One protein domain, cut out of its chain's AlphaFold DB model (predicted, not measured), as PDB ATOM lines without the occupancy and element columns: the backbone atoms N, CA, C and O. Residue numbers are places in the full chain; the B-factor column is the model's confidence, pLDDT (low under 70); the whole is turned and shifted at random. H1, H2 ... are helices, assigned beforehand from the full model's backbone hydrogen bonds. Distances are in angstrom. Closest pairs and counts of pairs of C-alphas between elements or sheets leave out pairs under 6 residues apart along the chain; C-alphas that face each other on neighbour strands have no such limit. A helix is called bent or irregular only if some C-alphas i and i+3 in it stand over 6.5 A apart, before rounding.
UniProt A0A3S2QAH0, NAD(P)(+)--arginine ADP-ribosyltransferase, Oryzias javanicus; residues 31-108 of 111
ATOM      1  N   ASP A  31     -99.825 -80.724 127.652       89.94
ATOM      2  CA  ASP A  31     -98.400 -80.513 127.950       89.94
ATOM      3  C   ASP A  31     -97.495 -80.738 126.723       89.94
ATOM      4  O   ASP A  31     -96.354 -81.194 126.824       89.94
ATOM      5  N   ASP A  32     -98.008 -80.377 125.542       91.19
ATOM      6  CA  ASP A  32     -97.320 -80.557 124.268       91.19
ATOM      7  C   ASP A  32     -96.001 -79.771 124.207       91.19
ATOM      8  O   ASP A  32     -95.961 -78.540 124.223       91.19
ATOM      9  N   MET A  33     -94.894 -80.503 124.065       92.06
ATOM     10  CA  MET A  33     -93.561 -79.925 123.846       92.06
ATOM     11  C   MET A  33     -93.286 -79.583 122.376       92.06
ATOM     12  O   MET A  33     -92.280 -78.941 122.076       92.06
ATOM     13  N   TYR A  34     -94.147 -80.041 121.460       92.19
ATOM     14  CA  TYR A  34     -94.009 -79.887 120.007       92.19
ATOM     15  C   TYR A  34     -92.692 -80.422 119.404       92.19
ATOM     16  O   TYR A  34     -92.290 -80.021 118.306       92.19
ATOM     17  N   ASP A  35     -92.016 -81.352 120.090       94.12
ATOM     18  CA  ASP A  35     -90.767 -81.948 119.608       94.12
ATOM     19  C   ASP A  35     -91.007 -82.758 118.321       94.12
ATOM     20  O   ASP A  35     -91.907 -83.593 118.238       94.12
ATOM     21  N   GLY A  36     -90.225 -82.469 117.280       95.25
ATOM     22  CA  GLY A  36     -90.360 -83.083 115.955       95.25
ATOM     23  C   GLY A  36     -91.561 -82.630 115.106       95.25
ATOM     24  O   GLY A  36     -91.646 -83.047 113.951       95.25
ATOM     25  N   CYS A  37     -92.463 -81.777 115.615       95.56
ATOM     26  CA  CYS A  37     -93.644 -81.299 114.872       95.56
ATOM     27  C   CYS A  37     -93.864 -79.774 114.899       95.56
ATOM     28  O   CYS A  37     -94.856 -79.295 114.346       95.56
ATOM     29  N   ALA A  38     -92.940 -79.005 115.484       92.31
ATOM     30  CA  ALA A  38     -93.053 -77.552 115.638       92.31
ATOM     31  C   ALA A  38     -93.395 -76.811 114.329       92.31
ATOM     32  O   ALA A  38     -94.313 -75.994 114.309       92.31
ATOM     33  N   ASP A  39     -92.721 -77.137 113.223       93.62
ATOM     34  CA  ASP A  39     -92.948 -76.470 111.932       93.62
ATOM     35  C   ASP A  39     -94.352 -76.739 111.370       93.62
ATOM     36  O   ASP A  39     -95.009 -75.834 110.855       93.62
ATOM     37  N   GLN A  40     -94.841 -77.975 111.512       95.56
ATOM     38  CA  GLN A  40     -96.182 -78.364 111.064       95.56
ATOM     39  C   GLN A  40     -97.258 -77.675 111.905       95.56
ATOM     40  O   GLN A  40     -98.249 -77.179 111.373       95.56
ATOM     41  N   MET A  41     -97.045 -77.598 113.219       94.31
ATOM     42  CA  MET A  41     -97.957 -76.891 114.114       94.31
ATOM     43  C   MET A  41     -97.970 -75.392 113.844       94.31
ATOM     44  O   MET A  41     -99.044 -74.793 113.817       94.31
ATOM     45  N   LEU A  42     -96.819 -74.786 113.555       92.75
ATOM     46  CA  LEU A  42     -96.749 -73.383 113.157       92.75
ATOM     47  C   LEU A  42     -97.567 -73.112 111.885       92.75
ATOM     48  O   LEU A  42     -98.257 -72.093 111.800       92.75
ATOM     49  N   GLU A  43     -97.507 -74.016 110.907       94.69
ATOM     50  CA  GLU A  43     -98.317 -73.925 109.694       94.69
ATOM     51  C   GLU A  43     -99.818 -74.028 110.007       94.69
ATOM     52  O   GLU A  43    -100.593 -73.192 109.547       94.69
ATOM     53  N   LEU A  44    -100.237 -74.980 110.845       94.75
ATOM     54  CA  LEU A  44    -101.642 -75.134 111.249       94.75
ATOM     55  C   LEU A  44    -102.175 -73.925 112.033       94.75
ATOM     56  O   LEU A  44    -103.304 -73.482 111.798       94.75
ATOM     57  N   VAL A  45    -101.359 -73.366 112.932       93.06
ATOM     58  CA  VAL A  45    -101.692 -72.151 113.689       93.06
ATOM     59  C   VAL A  45    -101.973 -70.992 112.739       93.06
ATOM     60  O   VAL A  45    -103.001 -70.322 112.875       93.06
ATOM     61  N   LYS A  46    -101.114 -70.806 111.732       90.00
ATOM     62  CA  LYS A  46    -101.260 -69.753 110.716       90.00
ATOM     63  C   LYS A  46    -102.397 -70.012 109.730       90.00
ATOM     64  O   LYS A  46    -103.016 -69.060 109.269       90.00
ATOM     65  N   ASN A  47    -102.677 -71.275 109.420       92.62
ATOM     66  CA  ASN A  47    -103.651 -71.663 108.400       92.62
ATOM     67  C   ASN A  47    -105.082 -71.833 108.935       92.62
ATOM     68  O   ASN A  47    -105.965 -72.223 108.171       92.62
ATOM     69  N   GLY A  48    -105.339 -71.535 110.214       91.50
ATOM     70  CA  GLY A  48    -106.715 -71.363 110.684       91.50
ATOM     71  C   GLY A  48    -106.975 -71.607 112.163       91.50
ATOM     72  O   GLY A  48    -108.003 -71.134 112.643       91.50
ATOM     73  N   LEU A  49    -106.096 -72.295 112.910       93.50
ATOM     74  CA  LEU A  49    -106.374 -72.548 114.334       93.50
ATOM     75  C   LEU A  49    -106.460 -71.242 115.130       93.50
ATOM     76  O   LEU A  49    -107.409 -71.059 115.890       93.50
ATOM     77  N   LEU A  50    -105.537 -70.304 114.887       93.19
ATOM     78  CA  LEU A  50    -105.532 -69.014 115.576       93.19
ATOM     79  C   LEU A  50    -106.792 -68.192 115.275       93.19
ATOM     80  O   LEU A  50    -107.366 -67.568 116.166       93.19
ATOM     81  N   ASP A  51    -107.230 -68.185 114.018       94.69
ATOM     82  CA  ASP A  51    -108.432 -67.457 113.617       94.69
ATOM     83  C   ASP A  51    -109.689 -68.107 114.199       94.69
ATOM     84  O   ASP A  51    -110.585 -67.414 114.678       94.69
ATOM     85  N   ASN A  52    -109.741 -69.439 114.219       95.94
ATOM     86  CA  ASN A  52    -110.830 -70.176 114.846       95.94
ATOM     87  C   ASN A  52    -110.923 -69.889 116.353       95.94
ATOM     88  O   ASN A  52    -112.019 -69.647 116.861       95.94
ATOM     89  N   GLU A  53    -109.792 -69.858 117.059       91.56
ATOM     90  CA  GLU A  53    -109.740 -69.566 118.496       91.56
ATOM     91  C   GLU A  53    -110.190 -68.131 118.796       91.56
ATOM     92  O   GLU A  53    -111.047 -67.918 119.653       91.56
ATOM     93  N   LYS A  54    -109.730 -67.148 118.013       91.69
ATOM     94  CA  LYS A  54    -110.203 -65.752 118.102       91.69
ATOM     95  C   LYS A  54    -111.697 -65.601 117.817       91.69
ATOM     96  O   LYS A  54    -112.349 -64.730 118.387       91.69
ATOM     97  N   ASN A  55    -112.242 -66.400 116.908       94.31
ATOM     98  CA  ASN A  55    -113.667 -66.348 116.586       94.31
ATOM     99  C   ASN A  55    -114.527 -67.036 117.653       94.31
ATOM    100  O   ASN A  55    -115.680 -66.651 117.843       94.31
ATOM    101  N   THR A  56    -113.972 -68.034 118.340       94.06
ATOM    102  CA  THR A  56    -114.683 -68.829 119.350       94.06
ATOM    103  C   THR A  56    -114.613 -68.187 120.736       94.06
ATOM    104  O   THR A  56    -115.608 -68.195 121.458       94.06
ATOM    105  N   ASN A  57    -113.468 -67.605 121.104       88.62
ATOM    106  CA  ASN A  57    -113.227 -67.028 122.421       88.62
ATOM    107  C   ASN A  57    -112.968 -65.515 122.330       88.62
ATOM    108  O   ASN A  57    -111.897 -65.053 121.935       88.62
ATOM    109  N   GLU A  58    -113.968 -64.734 122.742       88.50
ATOM    110  CA  GLU A  58    -113.915 -63.269 122.760       88.50
ATOM    111  C   GLU A  58    -112.835 -62.722 123.706       88.50
ATOM    112  O   GLU A  58    -112.122 -61.789 123.338       88.50
ATOM    113  N   ASN A  59    -112.636 -63.336 124.877       86.25
ATOM    114  CA  ASN A  59    -111.610 -62.892 125.825       86.25
ATOM    115  C   ASN A  59    -110.206 -63.099 125.251       86.25
ATOM    116  O   ASN A  59    -109.353 -62.214 125.346       86.25
ATOM    117  N   PHE A  60    -109.980 -64.259 124.629       87.44
ATOM    118  CA  PHE A  60    -108.727 -64.549 123.943       87.44
ATOM    119  C   PHE A  60    -108.489 -63.571 122.789       87.44
ATOM    120  O   PHE A  60    -107.409 -62.990 122.681       87.44
ATOM    121  N   ARG A  61    -109.511 -63.331 121.959       90.69
ATOM    122  CA  ARG A  61    -109.445 -62.387 120.838       90.69
ATOM    123  C   ARG A  61    -109.036 -60.992 121.287       90.69
ATOM    124  O   ARG A  61    -108.146 -60.392 120.683       90.69
ATOM    125  N   ASP A  62    -109.676 -60.478 122.328       90.06
ATOM    126  CA  ASP A  62    -109.436 -59.121 122.805       90.06
ATOM    127  C   ASP A  62    -108.036 -59.000 123.430       90.06
ATOM    128  O   ASP A  62    -107.301 -58.060 123.116       90.06
ATOM    129  N   ALA A  63    -107.604 -60.001 124.209       89.62
ATOM    130  CA  ALA A  63    -106.246 -60.065 124.749       89.62
ATOM    131  C   ALA A  63    -105.172 -60.173 123.654       89.62
ATOM    132  O   ALA A  63    -104.128 -59.520 123.731       89.62
ATOM    133  N   TRP A  64    -105.427 -60.973 122.618       91.44
ATOM    134  CA  TRP A  64    -104.532 -61.103 121.472       91.44
ATOM    135  C   TRP A  64    -104.450 -59.797 120.672       91.44
ATOM    136  O   TRP A  64    -103.372 -59.397 120.233       91.44
ATOM    137  N   ASN A  65    -105.569 -59.097 120.481       91.62
ATOM    138  CA  ASN A  65    -105.595 -57.820 119.768       91.62
ATOM    139  C   ASN A  65    -104.855 -56.712 120.526       91.62
ATOM    140  O   ASN A  65    -104.073 -55.993 119.903       91.62
ATOM    141  N   ASP A  66    -105.020 -56.619 121.848       90.00
ATOM    142  CA  ASP A  66    -104.241 -55.692 122.683       90.00
ATOM    143  C   ASP A  66    -102.733 -55.967 122.567       90.00
ATOM    144  O   ASP A  66    -101.930 -55.061 122.332       90.00
ATOM    145  N   ALA A  67    -102.346 -57.244 122.620       89.75
ATOM    146  CA  ALA A  67    -100.965 -57.680 122.445       89.75
ATOM    147  C   ALA A  67    -100.392 -57.302 121.066       89.75
ATOM    148  O   ALA A  67     -99.272 -56.794 120.959       89.75
ATOM    149  N   GLN A  68    -101.169 -57.504 119.999       91.19
ATOM    150  CA  GLN A  68    -100.773 -57.106 118.647       91.19
ATOM    151  C   GLN A  68    -100.605 -55.593 118.509       91.19
ATOM    152  O   GLN A  68     -99.674 -55.158 117.825       91.19
ATOM    153  N   MET A  69    -101.490 -54.808 119.136       89.12
ATOM    154  CA  MET A  69    -101.412 -53.347 119.157       89.12
ATOM    155  C   MET A  69    -100.171 -52.865 119.902       89.12
ATOM    156  O   MET A  69     -99.492 -51.970 119.403       89.12
ATOM    157  N   TYR A  70     -99.841 -53.481 121.040       87.25
ATOM    158  CA  TYR A  70     -98.642 -53.145 121.808       87.25
ATOM    159  C   TYR A  70     -97.369 -53.286 120.968       87.25
ATOM    160  O   TYR A  70     -96.544 -52.378 120.937       87.25
ATOM    161  N   TYR A  71     -97.239 -54.384 120.221       85.81
ATOM    162  CA  TYR A  71     -96.089 -54.618 119.341       85.81
ATOM    163  C   TYR A  71     -96.244 -54.018 117.936       85.81
ATOM    164  O   TYR A  71     -95.415 -54.274 117.058       85.81
ATOM    165  N   ASN A  72     -97.287 -53.224 117.678       84.50
ATOM    166  CA  ASN A  72     -97.458 -52.585 116.381       84.50
ATOM    167  C   ASN A  72     -96.523 -51.376 116.245       84.50
ATOM    168  O   ASN A  72     -96.691 -50.373 116.929       84.50
ATOM    169  N   GLY A  73     -95.545 -51.467 115.342       71.75
ATOM    170  CA  GLY A  73     -94.563 -50.400 115.111       71.75
ATOM    171  C   GLY A  73     -93.370 -50.408 116.072       71.75
ATOM    172  O   GLY A  73     -92.559 -49.488 116.021       71.75
ATOM    173  N   ILE A  74     -93.239 -51.436 116.922       74.81
ATOM    174  CA  ILE A  74     -92.019 -51.671 117.699       74.81
ATOM    175  C   ILE A  74     -91.083 -52.553 116.870       74.81
ATOM    176  O   ILE A  74     -91.336 -53.747 116.686       74.81
ATOM    177  N   ASP A  75     -89.975 -51.976 116.409       66.62
ATOM    178  CA  ASP A  75     -88.840 -52.749 115.910       66.62
ATOM    179  C   ASP A  75     -88.104 -53.355 117.104       66.62
ATOM    180  O   ASP A  75     -87.262 -52.731 117.747       66.62
ATOM    181  N   THR A  76     -88.474 -54.583 117.460       62.94
ATOM    182  CA  THR A  76     -87.720 -55.366 118.433       62.94
ATOM    183  C   THR A  76     -86.439 -55.862 117.763       62.94
ATOM    184  O   THR A  76     -86.503 -56.729 116.907       62.94
ATOM    185  N   GLU A  77     -85.267 -55.340 118.115       64.81
ATOM    186  CA  GLU A  77     -83.983 -55.975 117.776       64.81
ATOM    187  C   GLU A  77     -83.136 -56.209 119.035       64.81
ATOM    188  O   GLU A  77     -83.132 -55.349 119.921       64.81
ATOM    189  N   PRO A  78     -82.388 -57.333 119.121       59.22
ATOM    190  CA  PRO A  78     -82.322 -58.461 118.175       59.22
ATOM    191  C   PRO A  78     -83.419 -59.522 118.433       59.22
ATOM    192  O   PRO A  78     -83.708 -59.861 119.580       59.22
ATOM    193  N   LYS A  79     -84.037 -60.074 117.373       65.00
ATOM    194  CA  LYS A  79     -85.156 -61.040 117.482       65.00
ATOM    195  C   LYS A  79     -84.662 -62.481 117.607       65.00
ATOM    196  O   LYS A  79     -84.425 -63.144 116.604       65.00
ATOM    197  N   THR A  80     -84.569 -62.991 118.831       72.94
ATOM    198  CA  THR A  80     -84.551 -64.446 119.081       72.94
ATOM    199  C   THR A  80     -85.942 -65.073 118.956       72.94
ATOM    200  O   THR A  80     -86.044 -66.288 118.860       72.94
ATOM    201  N   LEU A  81     -86.994 -64.249 118.977       79.31
ATOM    202  CA  LEU A  81     -88.397 -64.651 118.993       79.31
ATOM    203  C   LEU A  81     -89.170 -63.880 117.911       79.31
ATOM    204  O   LEU A  81     -88.970 -62.671 117.730       79.31
ATOM    205  N   GLY A  82     -90.038 -64.575 117.183       85.00
ATOM    206  CA  GLY A  82     -90.925 -64.000 116.180       85.00
ATOM    207  C   GLY A  82     -91.964 -63.055 116.792       85.00
ATOM    208  O   GLY A  82     -92.240 -63.072 117.990       85.00
ATOM    209  N   ARG A  83     -92.581 -62.211 115.954       85.25
ATOM    210  CA  ARG A  83     -93.623 -61.271 116.408       85.25
ATOM    211  C   ARG A  83     -94.806 -62.002 117.048       85.25
ATOM    212  O   ARG A  83     -95.260 -61.582 118.105       85.25
ATOM    213  N   ASP A  84     -95.276 -63.081 116.429       87.25
ATOM    214  CA  ASP A  84     -96.445 -63.830 116.910       87.25
ATOM    215  C   ASP A  84     -96.166 -64.506 118.259       87.25
ATOM    216  O   ASP A  84     -97.019 -64.513 119.142       87.25
ATOM    217  N   GLU A  85     -94.939 -64.982 118.464       88.62
ATOM    218  CA  GLU A  85     -94.491 -65.561 119.733       88.62
ATOM    219  C   GLU A  85     -94.433 -64.496 120.843       88.62
ATOM    220  O   GLU A  85     -94.877 -64.738 121.963       88.62
ATOM    221  N   LEU A  86     -93.970 -63.276 120.534       88.38
ATOM    222  CA  LEU A  86     -93.992 -62.149 121.480       88.38
ATOM    223  C   LEU A  86     -95.418 -61.738 121.868       88.38
ATOM    224  O   LEU A  86     -95.689 -61.439 123.035       88.38
ATOM    225  N   VAL A  87     -96.329 -61.728 120.893       89.62
ATOM    226  CA  VAL A  87     -97.755 -61.455 121.104       89.62
ATOM    227  C   VAL A  87     -98.368 -62.518 122.018       89.62
ATOM    228  O   VAL A  87     -99.056 -62.154 122.970       89.62
ATOM    229  N   ALA A  88     -98.057 -63.797 121.791       89.44
ATOM    230  CA  ALA A  88     -98.539 -64.906 122.615       89.44
ATOM    231  C   ALA A  88     -98.035 -64.824 124.068       89.44
ATOM    232  O   ALA A  88     -98.800 -65.006 125.016       89.44
ATOM    233  N   VAL A  89     -96.758 -64.484 124.271       88.25
ATOM    234  CA  VAL A  89     -96.213 -64.271 125.622       88.25
ATOM    235  C   VAL A  89     -96.931 -63.110 126.314       88.25
ATOM    236  O   VAL A  89     -97.337 -63.230 127.472       88.25
ATOM    237  N   TYR A  90     -97.133 -61.988 125.620       87.69
ATOM    238  CA  TYR A  90     -97.796 -60.826 126.212       87.69
ATOM    239  C   TYR A  90     -99.262 -61.111 126.559       87.69
ATOM    240  O   TYR A  90     -99.689 -60.779 127.671       87.69
ATOM    241  N   SER A  91    -100.024 -61.750 125.666       87.69
ATOM    242  CA  SER A  91    -101.435 -62.066 125.919       87.69
ATOM    243  C   SER A  91    -101.600 -62.956 127.159       87.69
ATOM    244  O   SER A  91    -102.473 -62.682 127.988       87.69
ATOM    245  N   ASN A  92    -100.700 -63.922 127.369       82.56
ATOM    246  CA  ASN A  92    -100.690 -64.783 128.556       82.56
ATOM    247  C   ASN A  92    -100.412 -63.997 129.857       82.56
ATOM    248  O   ASN A  92    -101.046 -64.206 130.892       82.56
ATOM    249  N   THR A  93     -99.510 -63.008 129.817       79.25
ATOM    250  CA  THR A  93     -99.213 -62.193 131.015       79.25
ATOM    251  C   THR A  93    -100.368 -61.277 131.427       79.25
ATOM    252  O   THR A  93    -100.568 -61.025 132.617       79.25
ATOM    253  N   LYS A  94    -101.143 -60.763 130.464       65.38
ATOM    254  CA  LYS A  94    -102.253 -59.835 130.733       65.38
ATOM    255  C   LYS A  94    -103.519 -60.543 131.192       65.38
ATOM    256  O   LYS A  94    -104.178 -60.056 132.111       65.38
ATOM    257  N   THR A  95    -103.839 -61.678 130.584       58.28
ATOM    258  CA  THR A  95    -105.040 -62.465 130.902       58.28
ATOM    259  C   THR A  95    -104.976 -63.046 132.316       58.28
ATOM    260  O   THR A  95    -105.932 -62.892 133.079       58.28
ATOM    261  N   CYS A  96    -103.822 -63.571 132.741       54.34
ATOM    262  CA  CYS A  96    -103.669 -64.116 134.094       54.34
ATOM    263  C   CYS A  96    -103.493 -63.059 135.192       54.34
ATOM    264  O   CYS A  96    -103.763 -63.337 136.357       54.34
ATOM    265  N   SER A  97    -103.105 -61.824 134.853       45.56
ATOM    266  CA  SER A  97    -102.994 -60.748 135.846       45.56
ATOM    267  C   SER A  97    -104.332 -60.067 136.171       45.56
ATOM    268  O   SER A  97    -104.414 -59.389 137.196       45.56
ATOM    269  N   GLN A  98    -105.365 -60.225 135.334       49.06
ATOM    270  CA  GLN A  98    -106.708 -59.687 135.601       49.06
ATOM    271  C   GLN A  98    -107.606 -60.657 136.380       49.06
ATOM    272  O   GLN A  98    -108.542 -60.223 137.055       49.06
ATOM    273  N   LYS A  99    -107.318 -61.961 136.343       46.50
ATOM    274  CA  LYS A  99    -108.067 -62.961 137.104       46.50
ATOM    275  C   LYS A  99    -107.453 -63.082 138.499       46.50
ATOM    276  O   LYS A  99    -106.346 -63.575 138.671       46.50
ATOM    277  N   ASP A 100    -108.171 -62.543 139.483       45.62
ATOM    278  CA  ASP A 100    -107.886 -62.562 140.923       45.62
ATOM    279  C   ASP A 100    -107.092 -63.822 141.351       45.62
ATOM    280  O   ASP A 100    -107.464 -64.934 140.970       45.62
ATOM    281  N   ARG A 101    -106.028 -63.677 142.166       47.38
ATOM    282  CA  ARG A 101    -105.047 -64.737 142.551       47.38
ATOM    283  C   ARG A 101    -105.638 -66.046 143.120       47.38
ATOM    284  O   ARG A 101    -104.896 -66.972 143.421       47.38
ATOM    285  N   ARG A 102    -106.960 -66.130 143.281       46.56
ATOM    286  CA  ARG A 102    -107.732 -67.316 143.676       46.56
ATOM    287  C   ARG A 102    -108.160 -68.219 142.513       46.56
ATOM    288  O   ARG A 102    -108.661 -69.300 142.784       46.56
ATOM    289  N   LYS A 103    -107.981 -67.810 141.252       48.06
ATOM    290  CA  LYS A 103    -108.375 -68.599 140.068       48.06
ATOM    291  C   LYS A 103    -107.245 -68.732 139.046       48.06
ATOM    292  O   LYS A 103    -107.454 -68.567 137.849       48.06
ATOM    293  N   MET A 104    -106.039 -69.025 139.533       44.81
ATOM    294  CA  MET A 104    -104.898 -69.380 138.678       44.81
ATOM    295  C   MET A 104    -105.162 -70.684 137.897       44.81
ATOM    296  O   MET A 104    -104.675 -70.837 136.782       44.81
ATOM    297  N   SER A 105    -105.986 -71.586 138.447       48.78
ATOM    298  CA  SER A 105    -106.440 -72.823 137.791       48.78
ATOM    299  C   SER A 105    -107.142 -72.571 136.458       48.78
ATOM    300  O   SER A 105    -106.981 -73.343 135.521       48.78
ATOM    301  N   ASP A 106    -107.865 -71.456 136.337       48.62
ATOM    302  CA  ASP A 106    -108.650 -71.173 135.140       48.62
ATOM    303  C   ASP A 106    -107.788 -70.704 133.956       48.62
ATOM    304  O   ASP A 106    -108.266 -70.736 132.829       48.62
ATOM    305  N   CYS A 107    -106.543 -70.262 134.183       50.84
ATOM    306  CA  CYS A 107    -105.612 -69.943 133.091       50.84
ATOM    307  C   CYS A 107    -105.053 -71.202 132.410       50.84
ATOM    308  O   CYS A 107    -104.552 -71.120 131.295       50.84
ATOM    309  N   LEU A 108    -105.116 -72.356 133.082       46.16
ATOM    310  CA  LEU A 108    -104.580 -73.630 132.591       46.16
ATOM    311  C   LEU A 108    -105.683 -74.587 132.104       46.16
ATOM    312  O   LEU A 108    -105.383 -75.721 131.749       46.16
TER     313      LEU A 108
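AT A GLANCE: This is residues 31 to 108 of the 111 residues of the protein "NAD(P)(+)--arginine ADP-ribosyltransferase" of Oryzias javanicus (UniProt A0A3S2QAH0). This is an open, loosely joined set of helices: H2 and H3 cross at a steep angle and pack on each other, while the kinked H1 makes a corner with H2 at their link and keeps clear of H3. A loop from H2 to H3, residues 71 to 82, swings out, with residues 77 to 82 sticking out, and the short H4 follows beyond the last residue of H3. The printed part has 78 residues with four named helices, H1, H2, H3 and H4 in chain order, and no named strand; its class is all helix. It is only just loose, close to compact, with a radius of gyration of the C-alphas of 13.9 A and spans of 36 by 30 by 23 A.

HOW THE PARTS SIT: Begin with H1, residues 38 to 56, where you find a kink of 54 degrees near residue 45; it is irregular, with C-alphas 47 and 50 7.9 A apart. With residues 53 to 55 alone it touches H2, residues 58 to 70, only at the corner by their link. Their closest C-alphas, those of Lys 54 and Arg 61, are 4.4 A apart, and the two run opposite ways at a steep tilt of 63 degrees. Next look at H3, residues 83 to 98, which touches H2; their closest C-alphas, those of Ala 67 and Val 87, are 5.1 A apart. H2 and H3 run opposite ways at a steep tilt of 58 degrees. H4, residues 104 to 107, only just touches H3, with 3 pairs of C-alphas within 8 A; the closest are those of Cys 96 and Cys 107, 6.2 A apart. H1 is apart from H3 and H4, and H2 is apart from H4. In H2 and H3 every O i to N i+4 pair is within hydrogen-bond range; in H1 12 of 15 are, and H4 is too short for such a pair.

IN THESE COORDINATES: Find C-alpha 38 at (-93.053, -77.552, 115.638); from there H1 runs 23.6 A to C-alpha 56. H2 spans 18.3 A from C-alpha 58 to C-alpha 70. Find C-alpha 83 at (-93.623, -61.271, 116.408), where H3 begins its 23.3 A. H4 ends at C-alpha 107, at (-105.612, -69.943, 133.091).

THE WHOLE: The C-alphas farthest apart, those of Pro 78 and Arg 102, are 37.1 A apart. The printed part has no cut. The link from H2 to H3 is long, with 12 residues; those from H1 to H2 and from H3 to H4 are tight. Residues 35 to 40, of which 38 to 40 belong to H1, stand free, as do residues 77 to 82. The mean pLDDT of the printed part is 80.1; look for values under 70 in residues 75 to 79 and 94 to 108.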